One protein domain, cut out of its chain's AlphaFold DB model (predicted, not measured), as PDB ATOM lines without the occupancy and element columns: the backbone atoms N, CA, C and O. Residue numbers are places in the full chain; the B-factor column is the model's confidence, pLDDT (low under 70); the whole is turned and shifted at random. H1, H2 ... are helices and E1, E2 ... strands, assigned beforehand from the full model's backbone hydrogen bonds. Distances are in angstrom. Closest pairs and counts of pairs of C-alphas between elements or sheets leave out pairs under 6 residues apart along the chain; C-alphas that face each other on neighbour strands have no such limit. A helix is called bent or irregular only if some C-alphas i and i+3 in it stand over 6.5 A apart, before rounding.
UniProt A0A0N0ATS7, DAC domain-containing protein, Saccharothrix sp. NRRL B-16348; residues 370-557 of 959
ATOM      1  N   PRO A 370     318.963 244.158 158.835       83.25
ATOM      2  CA  PRO A 370     318.626 242.788 158.449       83.25
ATOM      3  C   PRO A 370     317.133 242.621 158.140       83.25
ATOM      4  O   PRO A 370     316.766 242.089 157.097       83.25
ATOM      5  N   TYR A 371     316.272 243.160 159.005       85.81
ATOM      6  CA  TYR A 371     314.820 243.088 158.865       85.81
ATOM      7  C   TYR A 371     314.295 243.920 157.691       85.81
ATOM      8  O   TYR A 371     313.336 243.519 157.033       85.81
ATOM      9  N   PHE A 372     314.935 245.047 157.374       87.38
ATOM     10  CA  PHE A 372     314.581 245.850 156.204       87.38
ATOM     11  C   PHE A 372     314.842 245.106 154.886       87.38
ATOM     12  O   PHE A 372     314.022 245.170 153.973       87.38
ATOM     13  N   PHE A 373     315.944 244.361 154.779       88.31
ATOM     14  CA  PHE A 373     316.211 243.561 153.579       88.31
ATOM     15  C   PHE A 373     315.365 242.293 153.505       88.31
ATOM     16  O   PHE A 373     314.962 241.919 152.407       88.31
ATOM     17  N   THR A 374     315.017 241.684 154.642       86.12
ATOM     18  CA  THR A 374     313.982 240.639 154.685       86.12
ATOM     19  C   THR A 374     312.645 241.175 154.171       86.12
ATOM     20  O   THR A 374     311.975 240.511 153.385       86.12
ATOM     21  N   TYR A 375     312.280 242.401 154.558       86.00
ATOM     22  CA  TYR A 375     311.079 243.070 154.061       86.00
ATOM     23  C   TYR A 375     311.120 243.303 152.544       86.00
ATOM     24  O   TYR A 375     310.156 242.981 151.858       86.00
ATOM     25  N   LEU A 376     312.231 243.825 152.007       86.62
ATOM     26  CA  LEU A 376     312.388 244.037 150.562       86.62
ATOM     27  C   LEU A 376     312.347 242.728 149.766       86.62
ATOM     28  O   LEU A 376     311.710 242.686 148.720       86.62
ATOM     29  N   ALA A 377     312.975 241.662 150.265       86.06
ATOM     30  CA  ALA A 377     312.953 240.358 149.603       86.06
ATOM     31  C   ALA A 377     311.533 239.774 149.535       86.06
ATOM     32  O   ALA A 377     311.165 239.158 148.542       86.06
ATOM     33  N   ALA A 378     310.707 240.024 150.554       83.69
ATOM     34  CA  ALA A 378     309.304 239.620 150.543       83.69
ATOM     35  C   ALA A 378     308.449 240.399 149.521       83.69
ATOM     36  O   ALA A 378     307.403 239.900 149.110       83.69
ATOM     37  N   LEU A 379     308.863 241.608 149.114       77.75
ATOM     38  CA  LEU A 379     308.192 242.377 148.055       77.75
ATOM     39  C   LEU A 379     308.540 241.877 146.649       77.75
ATOM     40  O   LEU A 379     307.744 242.077 145.737       77.75
ATOM     41  N   ASP A 380     309.693 241.224 146.489       76.69
ATOM     42  CA  ASP A 380     310.223 240.773 145.202       76.69
ATOM     43  C   ASP A 380     310.605 239.281 145.219       76.69
ATOM     44  O   ASP A 380     311.790 238.939 145.161       76.69
ATOM     45  N   PRO A 381     309.627 238.357 145.308       77.44
ATOM     46  CA  PRO A 381     309.919 236.929 145.458       77.44
ATOM     47  C   PRO A 381     310.677 236.328 144.265       77.44
ATOM     48  O   PRO A 381     311.306 235.282 144.399       77.44
ATOM     49  N   VAL A 382     310.585 236.975 143.100       80.44
ATOM     50  CA  VAL A 382     311.203 236.560 141.832       80.44
ATOM     51  C   VAL A 382     312.468 237.364 141.489       80.44
ATOM     52  O   VAL A 382     313.016 237.188 140.406       80.44
ATOM     53  N   ASP A 383     312.935 238.224 142.400       81.31
ATOM     54  CA  ASP A 383     314.149 239.051 142.283       81.31
ATOM     55  C   ASP A 383     314.227 239.928 141.012       81.31
ATOM     56  O   ASP A 383     315.295 240.142 140.435       81.31
ATOM     57  N   SER A 384     313.091 240.471 140.568       79.44
ATOM     58  CA  SER A 384     312.985 241.319 139.369       79.44
ATOM     59  C   SER A 384     313.781 242.623 139.480       79.44
ATOM     60  O   SER A 384     314.371 243.084 138.503       79.44
ATOM     61  N   GLY A 385     313.872 243.194 140.680       78.69
ATOM     62  CA  GLY A 385     314.697 244.360 140.992       78.69
ATOM     63  C   GLY A 385     316.176 244.032 141.223       78.69
ATOM     64  O   GLY A 385     316.952 244.950 141.503       78.69
ATOM     65  N   LYS A 386     316.574 242.753 141.118       84.12
ATOM     66  CA  LYS A 386     317.926 242.223 141.377       84.12
ATOM     67  C   LYS A 386     318.455 242.535 142.782       84.12
ATOM     68  O   LYS A 386     319.643 242.830 142.963       84.12
ATOM     69  N   LEU A 387     317.588 242.476 143.789       85.06
ATOM     70  CA  LEU A 387     317.934 242.649 145.199       85.06
ATOM     71  C   LEU A 387     319.015 241.654 145.651       85.06
ATOM     72  O   LEU A 387     319.916 242.032 146.406       85.06
ATOM     73  N   GLY A 388     318.949 240.408 145.171       81.88
ATOM     74  CA  GLY A 388     319.922 239.352 145.465       81.88
ATOM     75  C   GLY A 388     321.332 239.633 144.929       81.88
ATOM     76  O   GLY A 388     322.306 239.091 145.448       81.88
ATOM     77  N   SER A 389     321.457 240.524 143.940       84.00
ATOM     78  CA  SER A 389     322.732 240.887 143.303       84.00
ATOM     79  C   SER A 389     323.485 242.042 143.982       84.00
ATOM     80  O   SER A 389     324.619 242.343 143.605       84.00
ATOM     81  N   LEU A 390     322.879 242.708 144.972       86.19
ATOM     82  CA  LEU A 390     323.490 243.861 145.641       86.19
ATOM     83  C   LEU A 390     324.734 243.458 146.443       86.19
ATOM     84  O   LEU A 390     324.684 242.582 147.309       86.19
ATOM     85  N   SER A 391     325.840 244.178 146.236       87.75
ATOM     86  CA  SER A 391     327.030 244.031 147.080       87.75
ATOM     87  C   SER A 391     326.751 244.482 148.520       87.75
ATOM     88  O   SER A 391     325.852 245.283 148.773       87.75
ATOM     89  N   VAL A 392     327.571 244.051 149.486       85.12
ATOM     90  CA  VAL A 392     327.460 244.505 150.890       85.12
ATOM     91  C   VAL A 392     327.548 246.038 151.001       85.12
ATOM     92  O   VAL A 392     326.845 246.652 151.804       85.12
ATOM     93  N   ALA A 393     328.374 246.678 150.167       84.94
ATOM     94  CA  ALA A 393     328.519 248.132 150.138       84.94
ATOM     95  C   ALA A 393     327.290 248.839 149.539       84.94
ATOM     96  O   ALA A 393     326.899 249.910 150.015       84.94
ATOM     97  N   ASP A 394     326.668 248.256 148.512       86.62
ATOM     98  CA  ASP A 394     325.424 248.768 147.919       86.62
ATOM     99  C   ASP A 394     324.244 248.564 148.859       86.62
ATOM    100  O   ASP A 394     323.489 249.503 149.089       86.62
ATOM    101  N   ARG A 395     324.163 247.406 149.517       90.62
ATOM    102  CA  ARG A 395     323.179 247.111 150.562       90.62
ATOM    103  C   ARG A 395     323.229 248.151 151.687       90.62
ATOM    104  O   ARG A 395     322.216 248.779 151.998       90.62
ATOM    105  N   ARG A 396     324.423 248.430 152.220       88.44
ATOM    106  CA  ARG A 396     324.617 249.448 153.264       88.44
ATOM    107  C   ARG A 396     324.276 250.859 152.779       88.44
ATOM    108  O   ARG A 396     323.689 251.643 153.523       88.44
ATOM    109  N   ALA A 397     324.641 251.199 151.542       88.56
ATOM    110  CA  ALA A 397     324.344 252.510 150.971       88.56
ATOM    111  C   ALA A 397     322.842 252.714 150.735       88.56
ATOM    112  O   ALA A 397     322.303 253.759 151.099       88.56
ATOM    113  N   LEU A 398     322.165 251.702 150.191       91.50
ATOM    114  CA  LEU A 398     320.722 251.698 149.985       91.50
ATOM    115  C   LEU A 398     319.993 251.827 151.328       91.50
ATOM    116  O   LEU A 398     319.142 252.703 151.479       91.50
ATOM    117  N   TYR A 399     320.393 251.055 152.346       92.56
ATOM    118  CA  TYR A 399     319.855 251.209 153.700       92.56
ATOM    119  C   TYR A 399     320.116 252.603 154.278       92.56
ATOM    120  O   TYR A 399     319.221 253.194 154.876       92.56
ATOM    121  N   GLY A 400     321.302 253.178 154.068       89.38
ATOM    122  CA  GLY A 400     321.628 254.535 154.514       89.38
ATOM    123  C   GLY A 400     320.721 255.612 153.905       89.38
ATOM    124  O   GLY A 400     320.359 256.570 154.593       89.38
ATOM    125  N   ARG A 401     320.309 255.444 152.641       92.94
ATOM    126  CA  ARG A 401     319.419 256.382 151.935       92.94
ATOM    127  C   ARG A 401     317.943 256.169 152.265       92.94
ATOM    128  O   ARG A 401     317.246 257.144 152.531       92.94
ATOM    129  N   LEU A 402     317.482 254.919 152.329       91.94
ATOM    130  CA  LEU A 402     316.085 254.577 152.647       91.94
ATOM    131  C   LEU A 402     315.798 254.548 154.159       91.94
ATOM    132  O   LEU A 402     314.645 254.570 154.586       91.94
ATOM    133  N   ARG A 403     316.850 254.518 154.983       91.38
ATOM    134  CA  ARG A 403     316.840 254.615 156.453       91.38
ATOM    135  C   ARG A 403     315.928 253.593 157.135       91.38
ATOM    136  O   ARG A 403     315.309 253.916 158.144       91.38
ATOM    137  N   GLY A 404     315.803 252.388 156.580       89.69
ATOM    138  CA  GLY A 404     314.938 251.348 157.142       89.69
ATOM    139  C   GLY A 404     313.446 251.713 157.172       89.69
ATOM    140  O   GLY A 404     312.722 251.211 158.031       89.69
ATOM    141  N   ILE A 405     312.992 252.625 156.299       91.06
ATOM    142  CA  ILE A 405     311.585 253.037 156.171       91.06
ATOM    143  C   ILE A 405     310.911 252.163 155.099       91.06
ATOM    144  O   ILE A 405     311.224 252.334 153.918       91.06
ATOM    145  N   PRO A 406     309.967 251.268 155.460       89.56
ATOM    146  CA  PRO A 406     309.303 250.356 154.523       89.56
ATOM    147  C   PRO A 406     308.755 251.017 153.254       89.56
ATOM    148  O   PRO A 406     309.046 250.543 152.161       89.56
ATOM    149  N   ARG A 407     308.044 252.151 153.365       86.56
ATOM    150  CA  ARG A 407     307.489 252.862 152.192       86.56
ATOM    151  C   ARG A 407     308.560 253.356 151.214       86.56
ATOM    152  O   ARG A 407     308.322 253.342 150.015       86.56
ATOM    153  N   LEU A 408     309.729 253.788 151.696       89.00
ATOM    154  CA  LEU A 408     310.825 254.169 150.796       89.00
ATOM    155  C   LEU A 408     311.412 252.938 150.096       89.00
ATOM    156  O   LEU A 408     311.791 253.028 148.936       89.00
ATOM    157  N   GLY A 409     311.428 251.790 150.780       89.31
ATOM    158  CA  GLY A 409     311.734 250.495 150.172       89.31
ATOM    159  C   GLY A 409     310.756 250.111 149.062       89.31
ATOM    160  O   GLY A 409     311.188 249.745 147.976       89.31
ATOM    161  N   GLU A 410     309.454 250.266 149.305       85.44
ATOM    162  CA  GLU A 410     308.410 250.026 148.300       85.44
ATOM    163  C   GLU A 410     308.542 250.951 147.089       85.44
ATOM    164  O   GLU A 410     308.462 250.477 145.962       85.44
ATOM    165  N   LEU A 411     308.777 252.253 147.302       84.38
ATOM    166  CA  LEU A 411     308.975 253.211 146.209       84.38
ATOM    167  C   LEU A 411     310.240 252.900 145.406       84.38
ATOM    168  O   LEU A 411     310.201 252.927 144.179       84.38
ATOM    169  N   ALA A 412     311.348 252.573 146.076       88.88
ATOM    170  CA  ALA A 412     312.585 252.182 145.405       88.88
ATOM    171  C   ALA A 412     312.404 250.897 144.585       88.88
ATOM    172  O   ALA A 412     312.862 250.825 143.448       88.88
ATOM    173  N   HIS A 413     311.692 249.909 145.132       86.88
ATOM    174  CA  HIS A 413     311.340 248.690 144.412       86.88
ATOM    175  C   HIS A 413     310.422 248.983 143.214       86.88
ATOM    176  O   HIS A 413     310.697 248.515 142.115       86.88
ATOM    177  N   ALA A 414     309.395 249.823 143.379       81.25
ATOM    178  CA  ALA A 414     308.510 250.222 142.287       81.25
ATOM    179  C   ALA A 414     309.275 250.938 141.161       81.25
ATOM    180  O   ALA A 414     309.096 250.604 139.995       81.25
ATOM    181  N   VAL A 415     310.179 251.868 141.489       85.25
ATOM    182  CA  VAL A 415     311.056 252.523 140.499       85.25
ATOM    183  C   VAL A 415     311.932 251.503 139.767       85.25
ATOM    184  O   VAL A 415     312.132 251.659 138.565       85.25
ATOM    185  N   ALA A 416     312.416 250.476 140.471       84.19
ATOM    186  CA  ALA A 416     313.332 249.469 139.941       84.19
ATOM    187  C   ALA A 416     312.675 248.362 139.092       84.19
ATOM    188  O   ALA A 416     313.378 247.650 138.382       84.19
ATOM    189  N   VAL A 417     311.356 248.171 139.203       77.25
ATOM    190  CA  VAL A 417     310.623 247.075 138.535       77.25
ATOM    191  C   VAL A 417     309.695 247.575 137.419       77.25
ATOM    192  O   VAL A 417     309.221 246.788 136.603       77.25
ATOM    193  N   VAL A 418     309.437 248.883 137.325       70.88
ATOM    194  CA  VAL A 418     308.653 249.452 136.216       70.88
ATOM    195  C   VAL A 418     309.419 249.314 134.894       70.88
ATOM    196  O   VAL A 418     310.475 249.913 134.730       70.88
ATOM    197  N   GLU A 419     308.838 248.579 133.938       60.06
ATOM    198  CA  GLU A 419     309.427 248.253 132.621       60.06
ATOM    199  C   GLU A 419     309.901 249.474 131.811       60.06
ATOM    200  O   GLU A 419     310.894 249.397 131.093       60.06
ATOM    201  N   ASP A 420     309.214 250.611 131.951       62.91
ATOM    202  CA  ASP A 420     309.521 251.864 131.245       62.91
ATOM    203  C   ASP A 420     310.639 252.690 131.920       62.91
ATOM    204  O   ASP A 420     311.046 253.738 131.403       62.91
ATOM    205  N   ASN A 421     311.130 252.259 133.088       66.06
ATOM    206  CA  ASN A 421     312.134 252.980 133.862       66.06
ATOM    207  C   ASN A 421     313.546 252.433 133.613       66.06
ATOM    208  O   ASN A 421     313.752 251.249 133.372       66.06
ATOM    209  N   ARG A 422     314.561 253.302 133.684       71.19
ATOM    210  CA  ARG A 422     315.956 252.926 133.361       71.19
ATOM    211  C   ARG A 422     316.732 252.310 134.531       71.19
ATOM    212  O   ARG A 422     317.934 252.095 134.400       71.19
ATOM    213  N   PHE A 423     316.085 252.104 135.674       81.56
ATOM    214  CA  PHE A 423     316.743 251.735 136.921       81.56
ATOM    215  C   PHE A 423     316.392 250.305 137.339       81.56
ATOM    216  O   PHE A 423     315.231 249.930 137.318       81.56
ATOM    217  N   ASP A 424     317.397 249.553 137.784       86.31
ATOM    218  CA  ASP A 424     317.280 248.410 138.699       86.31
ATOM    219  C   ASP A 424     317.773 248.828 140.105       86.31
ATOM    220  O   ASP A 424     318.298 249.933 140.273       86.31
ATOM    221  N   LEU A 425     317.618 248.000 141.151       87.19
ATOM    222  CA  LEU A 425     318.041 248.408 142.504       87.19
ATOM    223  C   LEU A 425     319.539 248.770 142.598       87.19
ATOM    224  O   LEU A 425     319.850 249.754 143.280       87.19
ATOM    225  N   PRO A 426     320.478 248.062 141.934       88.75
ATOM    226  CA  PRO A 426     321.883 248.472 141.891       88.75
ATOM    227  C   PRO A 426     322.109 249.869 141.287       88.75
ATOM    228  O   PRO A 426     322.742 250.722 141.921       88.75
ATOM    229  N   SER A 427     321.569 250.143 140.096       89.88
ATOM    230  CA  SER A 427     321.730 251.449 139.435       89.88
ATOM    231  C   SER A 427     320.991 252.576 140.162       89.88
ATOM    232  O   SER A 427     321.530 253.678 140.295       89.88
ATOM    233  N   LEU A 428     319.819 252.293 140.738       90.62
ATOM    234  CA  LEU A 428     319.100 253.229 141.602       90.62
ATOM    235  C   LEU A 428     319.912 253.559 142.857       90.62
ATOM    236  O   LEU A 428     320.010 254.719 143.249       90.62
ATOM    237  N   THR A 429     320.550 252.562 143.475       91.88
ATOM    238  CA  THR A 429     321.419 252.780 144.641       91.88
ATOM    239  C   THR A 429     322.581 253.712 144.296       91.88
ATOM    240  O   THR A 429     322.907 254.608 145.080       91.88
ATOM    241  N   ALA A 430     323.193 253.540 143.121       89.88
ATOM    242  CA  ALA A 430     324.264 254.413 142.645       89.88
ATOM    243  C   ALA A 430     323.793 255.864 142.436       89.88
ATOM    244  O   ALA A 430     324.522 256.792 142.788       89.88
ATOM    245  N   HIS A 431     322.569 256.055 141.939       91.00
ATOM    246  CA  HIS A 431     321.939 257.371 141.792       91.00
ATOM    247  C   HIS A 431     321.635 258.020 143.149       91.00
ATOM    248  O   HIS A 431     322.137 259.101 143.464       91.00
ATOM    249  N   LEU A 432     320.916 257.315 144.029       92.25
ATOM    250  CA  LEU A 432     320.521 257.819 145.351       92.25
ATOM    251  C   LEU A 432     321.717 258.126 146.262       92.25
ATOM    252  O   LEU A 432     321.612 258.944 147.179       92.25
ATOM    253  N   ARG A 433     322.875 257.496 146.035       90.12
ATOM    254  CA  ARG A 433     324.120 257.813 146.752       90.12
ATOM    255  C   ARG A 433     324.530 259.275 146.619       90.12
ATOM    256  O   ARG A 433     325.172 259.767 147.545       90.12
ATOM    257  N   GLN A 434     324.161 259.948 145.536       88.69
ATOM    258  CA  GLN A 434     324.551 261.333 145.263       88.69
ATOM    259  C   GLN A 434     323.642 262.357 145.957       88.69
ATOM    260  O   GLN A 434     323.976 263.536 146.013       88.69
ATOM    261  N   LEU A 435     322.513 261.909 146.508       89.19
ATOM    262  CA  LEU A 435     321.476 262.773 147.058       89.19
ATOM    263  C   LEU A 435     321.498 262.799 148.580       89.19
ATOM    264  O   LEU A 435     321.809 261.808 149.244       89.19
ATOM    265  N   ASP A 436     321.079 263.921 149.155       85.75
ATOM    266  CA  ASP A 436     320.794 263.993 150.581       85.75
ATOM    267  C   ASP A 436     319.611 263.099 150.951       85.75
ATOM    268  O   ASP A 436     318.602 263.041 150.254       85.75
ATOM    269  N   ALA A 437     319.683 262.449 152.117       81.06
ATOM    270  CA  ALA A 437     318.630 261.530 152.566       81.06
ATOM    271  C   ALA A 437     317.249 262.201 152.731       81.06
ATOM    272  O   ALA A 437     316.235 261.511 152.773       81.06
ATOM    273  N   LYS A 438     317.200 263.537 152.839       83.31
ATOM    274  CA  LYS A 438     315.953 264.316 152.862       83.31
ATOM    275  C   LYS A 438     315.324 264.488 151.475       83.31
ATOM    276  O   LYS A 438     314.113 264.617 151.416       83.31
ATOM    277  N   ALA A 439     316.127 264.476 150.409       87.38
ATOM    278  CA  ALA A 439     315.677 264.621 149.023       87.38
ATOM    279  C   ALA A 439     315.272 263.282 148.386       87.38
ATOM    280  O   ALA A 439     314.574 263.261 147.381       87.38
ATOM    281  N   VAL A 440     315.682 262.155 148.982       89.94
ATOM    282  CA  VAL A 440     315.382 260.803 148.481       89.94
ATOM    283  C   VAL A 440     313.882 260.550 148.251       89.94
ATOM    284  O   VAL A 440     313.565 259.990 147.207       89.94
ATOM    285  N   PRO A 441     312.946 260.923 149.150       85.88
ATOM    286  CA  PRO A 441     311.520 260.717 148.891       85.88
ATOM    287  C   PRO A 441     311.034 261.468 147.646       85.88
ATOM    288  O   PRO A 441     310.396 260.860 146.793       85.88
ATOM    289  N   ASP A 442     311.392 262.750 147.525       82.62
ATOM    290  CA  ASP A 442     310.991 263.606 146.405       82.62
ATOM    291  C   ASP A 442     311.563 263.078 145.085       82.62
ATOM    292  O   ASP A 442     310.841 262.982 144.094       82.62
ATOM    293  N   GLU A 443     312.830 262.652 145.092       88.75
ATOM    294  CA  GLU A 443     313.471 262.042 143.927       88.75
ATOM    295  C   GLU A 443     312.791 260.730 143.525       88.75
ATOM    296  O   GLU A 443     312.504 260.518 142.351       88.75
ATOM    297  N   LEU A 444     312.508 259.837 144.479       86.88
ATOM    298  CA  LEU A 444     311.838 258.570 144.180       86.88
ATOM    299  C   LEU A 444     310.446 258.805 143.583       86.88
ATOM    300  O   LEU A 444     310.072 258.126 142.629       86.88
ATOM    301  N   THR A 445     309.695 259.781 144.099       81.44
ATOM    302  CA  THR A 445     308.407 260.188 143.521       81.44
ATOM    303  C   THR A 445     308.582 260.794 142.127       81.44
ATOM    304  O   THR A 445     307.803 260.482 141.228       81.44
ATOM    305  N   HIS A 446     309.611 261.614 141.913       82.00
ATOM    306  CA  HIS A 446     309.912 262.209 140.613       82.00
ATOM    307  C   HIS A 446     310.250 261.146 139.558       82.00
ATOM    308  O   HIS A 446     309.598 261.093 138.517       82.00
ATOM    309  N   LEU A 447     311.188 260.242 139.858       84.31
ATOM    310  CA  LEU A 447     311.581 259.131 138.982       84.31
ATOM    311  C   LEU A 447     310.411 258.198 138.666       84.31
ATOM    312  O   LEU A 447     310.311 257.671 137.557       84.31
ATOM    313  N   LEU A 448     309.512 258.001 139.633       79.06
ATOM    314  CA  LEU A 448     308.295 257.229 139.430       79.06
ATOM    315  C   LEU A 448     307.377 257.892 138.398       79.06
ATOM    316  O   LEU A 448     306.863 257.199 137.530       79.06
ATOM    317  N   VAL A 449     307.178 259.213 138.472       75.75
ATOM    318  CA  VAL A 449     306.302 259.969 137.556       75.75
ATOM    319  C   VAL A 449     306.944 260.166 136.178       75.75
ATOM    320  O   VAL A 449     306.252 260.093 135.156       75.75
ATOM    321  N   GLU A 450     308.252 260.409 136.111       77.75
ATOM    322  CA  GLU A 450     308.967 260.578 134.844       77.75
ATOM    323  C   GLU A 450     308.969 259.303 134.005       77.75
ATOM    324  O   GLU A 450     308.702 259.385 132.805       77.75
ATOM    325  N   GLY A 451     309.173 258.147 134.641       73.81
ATOM    326  CA  GLY A 451     309.154 256.822 134.015       73.81
ATOM    327  C   GLY A 451     307.763 256.320 133.604       73.81
ATOM    328  O   GLY A 451     307.579 255.119 133.438       73.81
ATOM    329  N   THR A 452     306.762 257.201 133.475       76.88
ATOM    330  CA  THR A 452     305.400 256.845 133.038       76.88
ATOM    331  C   THR A 452     305.042 257.400 131.657       76.88
ATOM    332  O   THR A 452     305.541 258.448 131.238       76.88
ATOM    333  N   SER A 453     304.120 256.716 130.963       82.38
ATOM    334  CA  SER A 453     303.549 257.170 129.689       82.38
ATOM    335  C   SER A 453     302.869 258.551 129.821       82.38
ATOM    336  O   SER A 453     302.391 258.906 130.903       82.38
ATOM    337  N   PRO A 454     302.754 259.352 128.739       85.31
ATOM    338  CA  PRO A 454     302.096 260.663 128.797       85.31
ATOM    339  C   PRO A 454     300.638 260.618 129.284       85.31
ATOM    340  O   PRO A 454     300.180 261.562 129.928       85.31
ATOM    341  N   VAL A 455     299.911 259.535 128.985       87.88
ATOM    342  CA  VAL A 455     298.529 259.326 129.446       87.88
ATOM    343  C   VAL A 455     298.520 259.030 130.946       87.88
ATOM    344  O   VAL A 455     297.852 259.743 131.696       87.88
ATOM    345  N   ARG A 456     299.342 258.075 131.403       88.88
ATOM    346  CA  ARG A 456     299.483 257.712 132.821       88.88
ATOM    347  C   ARG A 456     299.910 258.902 133.682       88.88
ATOM    348  O   ARG A 456     299.334 259.133 134.741       88.88
ATOM    349  N   ARG A 457     300.849 259.725 133.202       88.38
ATOM    350  CA  ARG A 457     301.258 260.960 133.890       88.38
ATOM    351  C   ARG A 457     300.080 261.907 134.108       88.38
ATOM    352  O   ARG A 457     299.917 262.438 135.201       88.38
ATOM    353  N   ARG A 458     299.235 262.101 133.093       91.19
ATOM    354  CA  ARG A 458     298.061 262.980 133.188       91.19
ATOM    355  C   ARG A 458     296.968 262.418 134.093       91.19
ATOM    356  O   ARG A 458     296.310 263.206 134.762       91.19
ATOM    357  N   VAL A 459     296.810 261.095 134.157       93.56
ATOM    358  CA  VAL A 459     295.945 260.418 135.144       93.56
ATOM    359  C   VAL A 459     296.416 260.727 136.567       93.56
ATOM    360  O   VAL A 459     295.618 261.144 137.405       93.56
ATOM    361  N   ILE A 460     297.722 260.607 136.826       91.19
ATOM    362  CA  ILE A 460     298.309 260.920 138.134       91.19
ATOM    363  C   ILE A 460     298.152 262.417 138.468       91.19
ATOM    364  O   ILE A 460     297.733 262.747 139.575       91.19
ATOM    365  N   GLU A 461     298.435 263.322 137.520       92.94
ATOM    366  CA  GLU A 461     298.237 264.775 137.686       92.94
ATOM    367  C   GLU A 461     296.761 265.124 137.985       92.94
ATOM    368  O   GLU A 461     296.490 265.972 138.836       92.94
ATOM    369  N   ALA A 462     295.799 264.461 137.330       95.06
ATOM    370  CA  ALA A 462     294.368 264.669 137.564       95.06
ATOM    371  C   ALA A 462     293.940 264.210 138.969       95.06
ATOM    372  O   ALA A 462     293.326 264.982 139.705       95.06
ATOM    373  N   LEU A 463     294.327 262.997 139.380       93.94
ATOM    374  CA  LEU A 463     294.072 262.497 140.736       93.94
ATOM    375  C   LEU A 463     294.723 263.381 141.811       93.94
ATOM    376  O   LEU A 463     294.133 263.605 142.868       93.94
ATOM    377  N   ALA A 464     295.916 263.918 141.535       91.88
ATOM    378  CA  ALA A 464     296.611 264.843 142.424       91.88
ATOM    379  C   ALA A 464     295.882 266.193 142.572       91.88
ATOM    380  O   ALA A 464     295.885 266.773 143.659       91.88
ATOM    381  N   ALA A 465     295.250 266.693 141.505       94.62
ATOM    382  CA  ALA A 465     294.468 267.928 141.537       94.62
ATOM    383  C   ALA A 465     293.110 267.759 142.246       94.62
ATOM    384  O   ALA A 465     292.690 268.677 142.950       94.62
ATOM    385  N   LEU A 466     292.457 266.600 142.079       93.88
ATOM    386  CA  LEU A 466     291.177 266.262 142.719       93.88
ATOM    387  C   LEU A 466     291.309 266.031 144.232       93.88
ATOM    388  O   LEU A 466     290.376 266.339 144.971       93.88
ATOM    389  N   ASP A 467     292.451 265.499 144.689       88.00
ATOM    390  CA  ASP A 467     292.811 265.319 146.114       88.00
ATOM    391  C   ASP A 467     291.720 264.592 146.936       88.00
ATOM    392  O   ASP A 467     291.540 264.827 148.130       88.00
ATOM    393  N   THR A 468     290.937 263.721 146.288       88.12
ATOM    394  CA  THR A 468     289.829 262.994 146.913       88.12
ATOM    395  C   THR A 468     289.413 261.771 146.077       88.12
ATOM    396  O   THR A 468     289.582 261.804 144.859       88.12
ATOM    397  N   PRO A 469     288.857 260.690 146.668       89.81
ATOM    398  CA  PRO A 469     288.356 259.541 145.904       89.81
ATOM    399  C   PRO A 469     287.253 259.886 144.898       89.81
ATOM    400  O   PRO A 469     286.186 260.395 145.276       89.81
ATOM    401  N   VAL A 470     287.485 259.547 143.631       92.81
ATOM    402  CA  VAL A 470     286.568 259.819 142.515       92.81
ATOM    403  C   VAL A 470     286.363 258.594 141.614       92.81
ATOM    404  O   VAL A 470     287.255 257.753 141.534       92.81
ATOM    405  N   PRO A 471     285.217 258.477 140.929       93.88
ATOM    406  CA  PRO A 471     285.030 257.494 139.861       93.88
ATOM    407  C   PRO A 471     286.025 257.674 138.700       93.88
ATOM    408  O   PRO A 471     286.556 258.772 138.485       93.88
ATOM    409  N   ALA A 472     286.251 256.614 137.921       93.56
ATOM    410  CA  ALA A 472     287.144 256.647 136.759       93.56
ATOM    411  C   ALA A 472     286.681 257.663 135.694       93.56
ATOM    412  O   ALA A 472     287.507 258.331 135.068       93.56
ATOM    413  N   GLU A 473     285.369 257.858 135.545       93.19
ATOM    414  CA  GLU A 473     284.760 258.802 134.601       93.19
ATOM    415  C   GLU A 473     285.156 260.251 134.905       93.19
ATOM    416  O   GLU A 473     285.371 261.051 133.992       93.19
ATOM    417  N   THR A 474     285.307 260.591 136.188       95.31
ATOM    418  CA  THR A 474     285.763 261.918 136.620       95.31
ATOM    419  C   THR A 474     287.202 262.167 136.181       95.31
ATOM    420  O   THR A 474     287.518 263.239 135.662       95.31
ATOM    421  N   VAL A 475     288.071 261.162 136.324       95.56
ATOM    422  CA  VAL A 475     289.466 261.233 135.867       95.56
ATOM    423  C   VAL A 475     289.523 261.331 134.341       95.56
ATOM    424  O   VAL A 475     290.248 262.170 133.803       95.56
ATOM    425  N   ALA A 476     288.718 260.532 133.637       93.69
ATOM    426  CA  ALA A 476     288.629 260.556 132.180       93.69
ATOM    427  C   ALA A 476     288.177 261.929 131.648       93.69
ATOM    428  O   ALA A 476     288.756 262.432 130.685       93.69
ATOM    429  N   GLY A 477     287.224 262.586 132.321       93.31
ATOM    430  CA  GLY A 477     286.783 263.947 131.992       93.31
ATOM    431  C   GLY A 477     287.909 264.989 132.038       93.31
ATOM    432  O   GLY A 477     287.955 265.897 131.203       93.31
ATOM    433  N   MET A 478     288.879 264.819 132.942       94.75
ATOM    434  CA  MET A 478     290.039 265.711 133.057       94.75
ATOM    435  C   MET A 478     291.153 265.397 132.042       94.75
ATOM    436  O   MET A 478     291.906 266.288 131.623       94.75
ATOM    437  N   VAL A 479     291.282 264.139 131.611       93.19
ATOM    438  CA  VAL A 479     292.355 263.682 130.715       93.19
ATOM    439  C   VAL A 479     291.889 263.666 129.253       93.19
ATOM    440  O   VAL A 479     291.604 262.637 128.656       93.19
ATOM    441  N   LYS A 480     291.895 264.841 128.610       83.06
ATOM    442  CA  LYS A 480     291.664 264.985 127.154       83.06
ATOM    443  C   LYS A 480     292.531 264.050 126.294       83.06
ATOM    444  O   LYS A 480     293.748 264.074 126.446       83.06
ATOM    445  N   GLY A 481     291.951 263.362 125.311       80.69
ATOM    446  CA  GLY A 481     292.699 262.621 124.281       80.69
ATOM    447  C   GLY A 481     292.958 261.138 124.574       80.69
ATOM    448  O   GLY A 481     293.683 260.510 123.811       80.69
ATOM    449  N   ALA A 482     292.364 260.583 125.633       84.94
ATOM    450  CA  ALA A 482     292.281 259.145 125.889       84.94
ATOM    451  C   ALA A 482     290.816 258.767 126.186       84.94
ATOM    452  O   ALA A 482     290.082 259.576 126.751       84.94
ATOM    453  N   GLY A 483     290.378 257.577 125.759       87.06
ATOM    454  CA  GLY A 483     289.030 257.068 126.046       87.06
ATOM    455  C   GLY A 483     288.889 256.598 127.498       87.06
ATOM    456  O   GLY A 483     289.892 256.303 128.144       87.06
ATOM    457  N   ALA A 484     287.653 256.507 128.002       88.25
ATOM    458  CA  ALA A 484     287.380 256.077 129.378       88.25
ATOM    459  C   ALA A 484     287.948 254.678 129.685       88.25
ATOM    460  O   ALA A 484     288.546 254.495 130.742       88.25
ATOM    461  N   ASP A 485     287.864 253.744 128.731       88.38
ATOM    462  CA  ASP A 485     288.398 252.382 128.876       88.38
ATOM    463  C   ASP A 485     289.920 252.388 129.101       88.38
ATOM    464  O   ASP A 485     290.421 251.774 130.039       88.38
ATOM    465  N   VAL A 486     290.651 253.188 128.313       90.62
ATOM    466  CA  VAL A 486     292.112 253.348 128.441       90.62
ATOM    467  C   VAL A 486     292.486 253.958 129.793       90.62
ATOM    468  O   VAL A 486     293.482 253.576 130.401       90.62
ATOM    469  N   ILE A 487     291.696 254.916 130.285       93.69
ATOM    470  CA  ILE A 487     291.916 255.520 131.605       93.69
ATOM    471  C   ILE A 487     291.688 254.485 132.714       93.69
ATOM    472  O   ILE A 487     292.474 254.446 133.658       93.69
ATOM    473  N   SER A 488     290.659 253.641 132.595       91.00
ATOM    474  CA  SER A 488     290.382 252.573 133.563       91.00
ATOM    475  C   SER A 488     291.517 251.547 133.615       91.00
ATOM    476  O   SER A 488     291.991 251.224 134.701       91.00
ATOM    477  N   GLU A 489     292.018 251.104 132.458       89.88
ATOM    478  CA  GLU A 489     293.163 250.184 132.381       89.88
ATOM    479  C   GLU A 489     294.424 250.776 133.033       89.88
ATOM    480  O   GLU A 489     295.131 250.097 133.783       89.88
ATOM    481  N   GLU A 490     294.699 252.065 132.801       90.50
ATOM    482  CA  GLU A 490     295.833 252.751 133.430       90.50
ATOM    483  C   GLU A 490     295.659 252.898 134.949       90.50
ATOM    484  O   GLU A 490     296.631 252.775 135.698       90.50
ATOM    485  N   LEU A 491     294.435 253.130 135.432       91.62
ATOM    486  CA  LEU A 491     294.134 253.177 136.863       91.62
ATOM    487  C   LEU A 491     294.360 251.812 137.530       91.62
ATOM    488  O   LEU A 491     295.032 251.755 138.562       91.62
ATOM    489  N   ASP A 492     293.889 250.721 136.924       87.50
ATOM    490  CA  ASP A 492     294.108 249.360 137.426       87.50
ATOM    491  C   ASP A 492     295.599 248.993 137.452       87.50
ATOM    492  O   ASP A 492     296.102 248.454 138.447       87.50
ATOM    493  N   ALA A 493     296.351 249.370 136.413       84.19
ATOM    494  CA  ALA A 493     297.800 249.184 136.376       84.19
ATOM    495  C   ALA A 493     298.517 249.957 137.501       84.19
ATOM    496  O   ALA A 493     299.452 249.444 138.126       84.19
ATOM    497  N   LEU A 494     298.078 251.185 137.798       86.00
ATOM    498  CA  LEU A 494     298.618 251.997 138.893       86.00
ATOM    499  C   LEU A 494     298.258 251.439 140.281       86.00
ATOM    500  O   LEU A 494     299.065 251.568 141.210       86.00
ATOM    501  N   VAL A 495     297.088 250.807 140.426       84.06
ATOM    502  CA  VAL A 495     296.665 250.116 141.655       84.06
ATOM    503  C   VAL A 495     297.496 248.858 141.889       84.06
ATOM    504  O   VAL A 495     298.033 248.682 142.986       84.06
ATOM    505  N   ALA A 496     297.698 248.029 140.859       77.81
ATOM    506  CA  ALA A 496     298.550 246.839 140.938       77.81
ATOM    507  C   ALA A 496     299.984 247.181 141.389       77.81
ATOM    508  O   ALA A 496     300.622 246.418 142.115       77.81
ATOM    509  N   ARG A 497     300.463 248.376 141.023       73.56
ATOM    510  CA  ARG A 497     301.788 248.909 141.381       73.56
ATOM    511  C   ARG A 497     301.818 249.703 142.695       73.56
ATOM    512  O   ARG A 497     302.869 250.228 143.054       73.56
ATOM    513  N   ARG A 498     300.698 249.797 143.427       74.12
ATOM    514  CA  ARG A 498     300.561 250.518 144.715       74.12
ATOM    515  C   ARG A 498     300.924 252.013 144.653       74.12
ATOM    516  O   ARG A 498     301.413 252.585 145.638       74.12
ATOM    517  N   ILE A 499     300.688 252.632 143.494       77.12
ATOM    518  CA  ILE A 499     300.857 254.075 143.260       77.12
ATOM    519  C   ILE A 499     299.528 254.793 143.515       77.12
ATOM    520  O   ILE A 499     299.473 255.754 144.278       77.12
ATOM    521  N   VAL A 500     298.455 254.289 142.903       84.69
ATOM    522  CA  VAL A 500     297.068 254.725 143.120       84.69
ATOM    523  C   VAL A 500     296.382 253.722 144.037       84.69
ATOM    524  O   VAL A 500     296.728 252.542 144.061       84.69
ATOM    525  N   HIS A 501     295.413 254.191 144.810       82.75
ATOM    526  CA  HIS A 501     294.606 253.350 145.680       82.75
ATOM    527  C   HIS A 501     293.158 253.328 145.194       82.75
ATOM    528  O   HIS A 501     292.612 254.353 144.779       82.75
ATOM    529  N   ARG A 502     292.542 252.149 145.292       83.50
ATOM    530  CA  ARG A 502     291.120 251.924 145.031       83.50
ATOM    531  C   ARG A 502     290.381 251.887 146.368       83.50
ATOM    532  O   ARG A 502     290.731 251.105 147.249       83.50
ATOM    533  N   ALA A 503     289.427 252.791 146.538       75.12
ATOM    534  CA  ALA A 503     288.512 252.863 147.669       75.12
ATOM    535  C   ALA A 503     287.196 252.133 147.342       75.12
ATOM    536  O   ALA A 503     287.023 251.584 146.252       75.12
ATOM    537  N   GLU A 504     286.257 252.140 148.287       71.19
ATOM    538  CA  GLU A 504     284.913 251.593 148.090       71.19
ATOM    539  C   GLU A 504     284.202 252.208 146.875       71.19
ATOM    540  O   GLU A 504     284.453 253.358 146.500       71.19
ATOM    541  N   HIS A 505     283.265 251.451 146.297       77.62
ATOM    542  CA  HIS A 505     282.476 251.861 145.128       77.62
ATOM    543  C   HIS A 505     283.328 252.247 143.910       77.62
ATOM    544  O   HIS A 505     282.968 253.156 143.168       77.62
ATOM    545  N   ASP A 506     284.461 251.570 143.732       84.69
ATOM    546  CA  ASP A 506     285.341 251.738 142.577       84.69
ATOM    547  C   ASP A 506     285.878 253.166 142.381       84.69
ATOM    548  O   ASP A 506     285.925 253.716 141.279       84.69
ATOM    549  N   ARG A 507     286.253 253.804 143.493       88.62
ATOM    550  CA  ARG A 507     286.794 255.164 143.480       88.62
ATOM    551  C   ARG A 507     288.308 255.150 143.578       88.62
ATOM    552  O   ARG A 507     288.875 254.497 144.448       88.62
ATOM    553  N   TYR A 508     288.963 255.948 142.755       90.50
ATOM    554  CA  TYR A 508     290.412 256.036 142.670       90.50
ATOM    555  C   TYR A 508     290.910 257.304 143.350       90.50
ATOM    556  O   TYR A 508     290.291 258.366 143.256       90.50
ATOM    557  N   PHE A 509     292.036 257.197 144.048       87.69
ATOM    558  CA  PHE A 509     292.717 258.352 144.623       87.69
ATOM    559  C   PHE A 509     294.223 258.140 144.703       87.69
ATOM    560  O   PHE A 509     294.726 257.020 144.816       87.69
ATOM    561  N   LEU A 510     294.942 259.256 144.696       84.94
ATOM    562  CA  LEU A 510     296.363 259.301 144.996       84.94
ATOM    563  C   LEU A 510     296.552 259.655 146.483       84.94
ATOM    564  O   LEU A 510     295.807 260.498 146.993       84.94
ATOM    565  N   PRO A 511     297.526 259.069 147.203       76.88
ATOM    566  CA  PRO A 511     297.845 259.505 148.559       76.88
ATOM    567  C   PRO A 511     298.129 261.015 148.588       76.88
ATOM    568  O   PRO A 511     298.969 261.496 147.828       76.88
ATOM    569  N   SER A 512     297.459 261.771 149.467       69.19
ATOM    570  CA  SER A 512     297.434 263.246 149.408       69.19
ATOM    571  C   SER A 512     298.812 263.911 149.411       69.19
ATOM    572  O   SER A 512     299.006 264.937 148.772       69.19
ATOM    573  N   GLU A 513     299.795 263.351 150.110       68.12
ATOM    574  CA  GLU A 513     301.159 263.892 150.098       68.12
ATOM    575  C   GLU A 513     301.871 263.664 148.760       68.12
ATOM    576  O   GLU A 513     302.572 264.553 148.287       68.12
ATOM    577  N   ASP A 514     301.656 262.508 148.129       76.88
ATOM    578  CA  ASP A 514     302.222 262.210 146.814       76.88
ATOM    579  C   ASP A 514     301.566 263.153 145.784       76.88
ATOM    580  O   ASP A 514     302.256 263.773 144.977       76.88
ATOM    581  N   GLY A 515     300.255 263.400 145.907       83.06
ATOM    582  CA  GLY A 515     299.551 264.416 145.119       83.06
ATOM    583  C   GLY A 515     300.057 265.841 145.349       83.06
ATOM    584  O   GLY A 515     300.269 266.581 144.389       83.06
ATOM    585  N   ARG A 516     300.327 266.230 146.601       80.81
ATOM    586  CA  ARG A 516     300.913 267.542 146.929       80.81
ATOM    587  C   ARG A 516     302.290 267.726 146.302       80.81
ATOM    588  O   ARG A 516     302.527 268.786 145.728       80.81
ATOM    589  N   LEU A 517     303.169 266.726 146.394       79.94
ATOM    590  CA  LEU A 517     304.504 266.772 145.786       79.94
ATOM    591  C   LEU A 517     304.412 266.919 144.263       79.94
ATOM    592  O   LEU A 517     305.071 267.781 143.686       79.94
ATOM    593  N   ILE A 518     303.525 266.151 143.627       86.06
ATOM    594  CA  ILE A 518     303.303 266.208 142.178       86.06
ATOM    595  C   ILE A 518     302.787 267.583 141.755       86.06
ATOM    596  O   ILE A 518     303.345 268.199 140.848       86.06
ATOM    597  N   MET A 519     301.774 268.116 142.440       89.12
ATOM    598  CA  MET A 519     301.242 269.440 142.117       89.12
ATOM    599  C   MET A 519     302.241 270.568 142.405       89.12
ATOM    600  O   MET A 519     302.256 271.560 141.677       89.12
ATOM    601  N   ALA A 520     303.089 270.428 143.430       85.62
ATOM    602  CA  ALA A 520     304.142 271.393 143.745       85.62
ATOM    603  C   ALA A 520     305.259 271.417 142.687       85.62
ATOM    604  O   ALA A 520     305.833 272.478 142.438       85.62
ATOM    605  N   ALA A 521     305.536 270.281 142.042       84.31
ATOM    606  CA  ALA A 521     306.501 270.181 140.949       84.31
ATOM    607  C   ALA A 521     305.992 270.807 139.632       84.31
ATOM    608  O   ALA A 521     306.788 271.138 138.750       84.31
ATOM    609  N   LEU A 522     304.677 271.005 139.475       87.44
ATOM    610  CA  LEU A 522     304.102 271.593 138.265       87.44
ATOM    611  C   LEU A 522     304.272 273.125 138.219       87.44
ATOM    612  O   LEU A 522     303.981 273.827 139.191       87.44
ATOM    613  N   PRO A 523     304.621 273.710 137.053       89.94
ATOM    614  CA  PRO A 523     304.602 275.159 136.880       89.94
ATOM    615  C   PRO A 523     303.209 275.736 137.157       89.94
ATOM    616  O   PRO A 523     302.209 275.209 136.665       89.94
ATOM    617  N   ARG A 524     303.125 276.891 137.838       87.44
ATOM    618  CA  ARG A 524     301.841 277.553 138.175       87.44
ATOM    619  C   ARG A 524     300.884 277.709 136.986       87.44
ATOM    620  O   ARG A 524     299.679 277.552 137.153       87.44
ATOM    621  N   LYS A 525     301.412 277.979 135.785       90.31
ATOM    622  CA  LYS A 525     300.624 278.109 134.544       90.31
ATOM    623  C   LYS A 525     299.924 276.809 134.119       90.31
ATOM    624  O   LYS A 525     298.913 276.886 133.436       90.31
ATOM    625  N   ARG A 526     300.449 275.641 134.512       89.94
ATOM    626  CA  ARG A 526     299.822 274.324 134.304       89.94
ATOM    627  C   ARG A 526     298.977 273.892 135.502       89.94
ATOM    628  O   ARG A 526     297.898 273.353 135.302       89.94
ATOM    629  N   ALA A 527     299.438 274.162 136.725       92.50
ATOM    630  CA  ALA A 527     298.735 273.760 137.942       92.50
ATOM    631  C   ALA A 527     297.394 274.492 138.129       92.50
ATOM    632  O   ALA A 527     296.395 273.860 138.454       92.50
ATOM    633  N   ARG A 528     297.339 275.813 137.883       95.06
ATOM    634  CA  ARG A 528     296.105 276.598 138.083       95.06
ATOM    635  C   ARG A 528     294.929 276.084 137.230       95.06
ATOM    636  O   ARG A 528     293.886 275.822 137.820       95.06
ATOM    637  N   PRO A 529     295.060 275.882 135.902       95.62
ATOM    638  CA  PRO A 529     293.974 275.315 135.098       95.62
ATOM    639  C   PRO A 529     293.535 273.916 135.540       95.62
ATOM    640  O   PRO A 529     292.354 273.605 135.447       95.62
ATOM    641  N   LEU A 530     294.460 273.084 136.037       95.69
ATOM    642  CA  LEU A 530     294.117 271.759 136.563       95.69
ATOM    643  C   LEU A 530     293.244 271.849 137.817       95.69
ATOM    644  O   LEU A 530     292.313 271.064 137.942       95.69
ATOM    645  N   TYR A 531     293.497 272.809 138.711       97.12
ATOM    646  CA  TYR A 531     292.646 273.022 139.884       97.12
ATOM    647  C   TYR A 531     291.262 273.573 139.535       97.12
ATOM    648  O   TYR A 531     290.287 273.144 140.141       97.12
ATOM    649  N   VAL A 532     291.162 274.480 138.556       96.88
ATOM    650  CA  VAL A 532     289.855 274.947 138.052       96.88
ATOM    651  C   VAL A 532     289.067 273.764 137.491       96.88
ATOM    652  O   VAL A 532     287.949 273.510 137.918       96.88
ATOM    653  N   LEU A 533     289.702 272.974 136.622       96.38
ATOM    654  CA  LEU A 533     289.081 271.795 136.026       96.38
ATOM    655  C   LEU A 533     288.685 270.750 137.083       96.38
ATOM    656  O   LEU A 533     287.628 270.139 136.977       96.38
ATOM    657  N   ALA A 534     289.510 270.553 138.115       97.12
ATOM    658  CA  ALA A 534     289.177 269.680 139.236       97.12
ATOM    659  C   ALA A 534     287.924 270.170 139.975       97.12
ATOM    660  O   ALA A 534     287.045 269.362 140.247       97.12
ATOM    661  N   ALA A 535     287.819 271.474 140.263       97.31
ATOM    662  CA  ALA A 535     286.639 272.043 140.910       97.31
ATOM    663  C   ALA A 535     285.371 271.814 140.070       97.31
ATOM    664  O   ALA A 535     284.411 271.249 140.590       97.31
ATOM    665  N   ASP A 536     285.418 272.118 138.767       96.94
ATOM    666  CA  ASP A 536     284.295 271.930 137.835       96.94
ATOM    667  C   ASP A 536     283.796 270.474 137.798       96.94
ATOM    668  O   ASP A 536     282.595 270.212 137.714       96.94
ATOM    669  N   HIS A 537     284.716 269.504 137.877       96.94
ATOM    670  CA  HIS A 537     284.380 268.079 137.895       96.94
ATOM    671  C   HIS A 537     283.977 267.549 139.280       96.94
ATOM    672  O   HIS A 537     283.341 266.496 139.356       96.94
ATOM    673  N   LEU A 538     284.304 268.256 140.366       96.50
ATOM    674  CA  LEU A 538     283.874 267.915 141.725       96.50
ATOM    675  C   LEU A 538     282.471 268.446 142.033       96.50
ATOM    676  O   LEU A 538     281.704 267.737 142.685       96.50
ATOM    677  N   THR A 539     282.094 269.626 141.527       95.69
ATOM    678  CA  THR A 539     280.761 270.218 141.737       95.69
ATOM    679  C   THR A 539     279.594 269.242 141.479       95.69
ATOM    680  O   THR A 539     278.735 269.119 142.354       95.69
ATOM    681  N   PRO A 540     279.527 268.495 140.354       95.94
ATOM    682  CA  PRO A 540     278.424 267.563 140.100       95.94
ATOM    683  C   PRO A 540     278.459 266.297 140.972       95.94
ATOM    684  O   PRO A 540     277.480 265.558 141.003       95.94
ATOM    685  N   LEU A 541     279.567 266.025 141.673       93.62
ATOM    686  CA  LEU A 541     279.714 264.871 142.569       93.62
ATOM    687  C   LEU A 541     279.298 265.176 144.015       93.62
ATOM    688  O   LEU A 541     279.366 264.286 144.869       93.62
ATOM    689  N   ARG A 542     278.920 266.424 144.314       92.50
ATOM    690  CA  ARG A 542     278.428 266.833 145.633       92.50
ATOM    691  C   ARG A 542     277.190 266.023 146.009       92.50
ATOM    692  O   ARG A 542     276.297 265.829 145.189       92.50
ATOM    693  N   ASN A 543     277.098 265.621 147.273       87.25
ATOM    694  CA  ASN A 543     275.832 265.138 147.809       87.25
ATOM    695  C   ASN A 543     274.877 266.346 147.979       87.25
ATOM    696  O   ASN A 543     275.237 267.281 148.702       87.25
ATOM    697  N   PRO A 544     273.702 266.377 147.317       87.19
ATOM    698  CA  PRO A 544     272.758 267.489 147.439       87.19
ATOM    699  C   PRO A 544     272.046 267.528 148.800       87.19
ATOM    700  O   PRO A 544     271.584 268.587 149.209       87.19
ATOM    701  N   GLU A 545     271.981 266.399 149.507       84.62
ATOM    702  CA  GLU A 545     271.346 266.263 150.821       84.62
ATOM    703  C   GLU A 545     272.339 265.655 151.824       84.62
ATOM    704  O   GLU A 545     272.212 264.484 152.195       84.62
ATOM    705  N   PRO A 546     273.361 266.412 152.257       80.88
ATOM    706  CA  PRO A 546     274.350 265.892 153.188       80.88
ATOM    707  C   PRO A 546     273.707 265.628 154.556       80.88
ATOM    708  O   PRO A 546     273.051 266.497 155.134       80.88
ATOM    709  N   ARG A 547     273.903 264.419 155.083       71.62
ATOM    710  CA  ARG A 547     273.380 263.964 156.385       71.62
ATOM    711  C   ARG A 547     274.496 263.740 157.396       71.62
ATOM    712  O   ARG A 547     274.264 263.808 158.603       71.62
ATOM    713  N   GLU A 548     275.710 263.520 156.907       62.69
ATOM    714  CA  GLU A 548     276.918 263.376 157.707       62.69
ATOM    715  C   GLU A 548     278.089 264.163 157.116       62.69
ATOM    716  O   GLU A 548     278.062 264.624 155.977       62.69
ATOM    717  N   ILE A 549     279.164 264.326 157.888       65.06
ATOM    718  CA  ILE A 549     280.322 265.099 157.424       65.06
ATOM    719  C   ILE A 549     281.052 264.377 156.281       65.06
ATOM    720  O   ILE A 549     281.636 265.037 155.422       65.06
ATOM    721  N   GLY A 550     280.971 263.042 156.212       67.38
ATOM    722  CA  GLY A 550     281.488 262.254 155.089       67.38
ATOM    723  C   GLY A 550     280.903 262.677 153.734       67.38
ATOM    724  O   GLY A 550     281.636 262.745 152.744       67.38
ATOM    725  N   ASP A 551     279.630 263.087 153.706       77.06
ATOM    726  CA  ASP A 551     278.965 263.625 152.511       77.06
ATOM    727  C   ASP A 551     279.596 264.936 152.020       77.06
ATOM    728  O   ASP A 551     279.522 265.279 150.836       77.06
ATOM    729  N   LEU A 552     280.260 265.667 152.921       83.19
ATOM    730  CA  LEU A 552     280.910 266.945 152.636       83.19
ATOM    731  C   LEU A 552     282.323 266.789 152.067       83.19
ATOM    732  O   LEU A 552     282.947 267.784 151.694       83.19
ATOM    733  N   ARG A 553     282.841 265.561 151.945       84.50
ATOM    734  CA  ARG A 553     284.186 265.290 151.415       84.50
ATOM    735  C   ARG A 553     284.438 265.968 150.069       84.50
ATOM    736  O   ARG A 553     285.474 266.606 149.889       84.50
ATOM    737  N   VAL A 554     283.492 265.833 149.138       89.81
ATOM    738  CA  VAL A 554     283.591 266.432 147.796       89.81
ATOM    739  C   VAL A 554     283.556 267.957 147.881       89.81
ATOM    740  O   VAL A 554     284.372 268.612 147.240       89.81
ATOM    741  N   TYR A 555     282.703 268.518 148.743       91.31
ATOM    742  CA  TYR A 555     282.662 269.960 148.975       91.31
ATOM    743  C   TYR A 555     284.005 270.495 149.494       91.31
ATOM    744  O   TYR A 555     284.490 271.517 149.017       91.31
ATOM    745  N   PHE A 556     284.645 269.813 150.451       89.06
ATOM    746  CA  PHE A 556     285.946 270.240 150.972       89.06
ATOM    747  C   PHE A 556     287.058 270.159 149.922       89.06
ATOM    748  O   PHE A 556     287.873 271.083 149.841       89.06
ATOM    749  N   ALA A 557     287.079 269.089 149.123       88.69
ATOM    750  CA  ALA A 557     288.037 268.920 148.032       88.69
ATOM    751  C   ALA A 557     287.881 270.021 146.976       88.69
ATOM    752  O   ALA A 557     288.865 270.616 146.537       88.69
TER     753      ALA A 557
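AT A GLANCE: This is residues 370 to 557 of the 959 residues of the protein "DAC domain-containing protein" of Saccharothrix sp. NRRL B-16348 (UniProt A0A0N0ATS7). Two lobes of helices lie one after the other along the longest axis: a smaller one of H1 to H4, and a larger one in which H7, H8, H9 and H10 pack round H6. H5 lies between the lobes and packs on H3 of the one and H9 of the other; the small strand hairpin E1 and E2 packs on H8, and H11 folds back along H10 at the far end, where residues 545 to 550 stick out. The printed part has 188 residues, with eleven named helices and two named strands in the order H1 to H8, E1, E2, H9 to H11; the sheet, E1 - E2, is antiparallel, and the class is mostly helix. The whole is compact, with a radius of gyration of the C-alphas of 18.3 A, and elongated, spanning 59 by 35 by 31 A.

HOW THE PARTS SIT: Start at H1, residues 370 to 379: it touches H3, residues 406 to 417, at a steep tilt of 47 degrees, the C-alphas of Leu 376 and Gly 409 being closest at 6.5 A. Next look at H2, residues 392 to 402, which touches H4, residues 425 to 432, closest at the C-alphas of Leu 398 and Thr 429, 5.5 A. H3 touches H4 with residues 412 to 416 alone, closest at the C-alphas of Ala 416 and Leu 425, 5.5 A. H5, residues 440 to 450, touches H3 at a shallow tilt of 33 degrees, only just short of steep, closest at the C-alphas of Val 415 and Leu 448, 5.6 A. It also touches H9, residues 512 to 521, closest at the C-alphas of Asp 442 and Leu 517, 7.2 A. The hub is H6, residues 454 to 466, which touches four helices. With H9 its closest C-alphas are those of Ala 464 and Gly 515, 4.0 A; with H7, residues 472 to 478, those of Ala 462 and Val 475, 6.2 A; with H8, residues 484 to 496, those of Arg 456 and Glu 490, 6.2 A; and with H10, residues 524 to 541, those of Leu 466 and Ala 534, 5.3 A. E1, residues 501 to 503, and E2, residues 507 to 509, form an antiparallel hairpin, with N 501 and O 509 2.9 A apart and N 503 and O 507 2.8 A apart, both within hydrogen-bond range. H10 and H11, residues 549 to 557, form a helical hairpin and touch, closest at the C-alphas of Leu 538 and Val 554, 6.3 A. H1 and H6 are apart, and so are H2 and H10. In H1 to H9 every O i to N i+4 pair is within hydrogen-bond range; in H10 10 of 14 are, and in H11 2 of 5, beside 5 of 6 O i to N i+3 pairs.

IN THESE COORDINATES: Find C-alpha 370 at (318.626, 242.788, 158.449); from there H1 runs 14.7 A to C-alpha 379. H3 is 16.4 A long, H6 18.6 A and H8 18.5 A. Find C-alpha 524 at (301.841, 277.553, 138.175), where H10, the longest helix, begins its 25.9 A. H11 is irregular, with C-alphas 551 and 554 7.2 A apart, and ends at C-alpha 557, (288.037, 268.920, 148.032).

THE WHOLE: The two C-alphas farthest apart are those of Val 392 and Glu 545, 60.2 A. The printed part has no cut. The link from H1 to H2, residues 380 to 391, is long. Mean pLDDT of the printed part is 86.0; look for values under 70 at residues 419 to 421, 512 to 513 and 548 to 550.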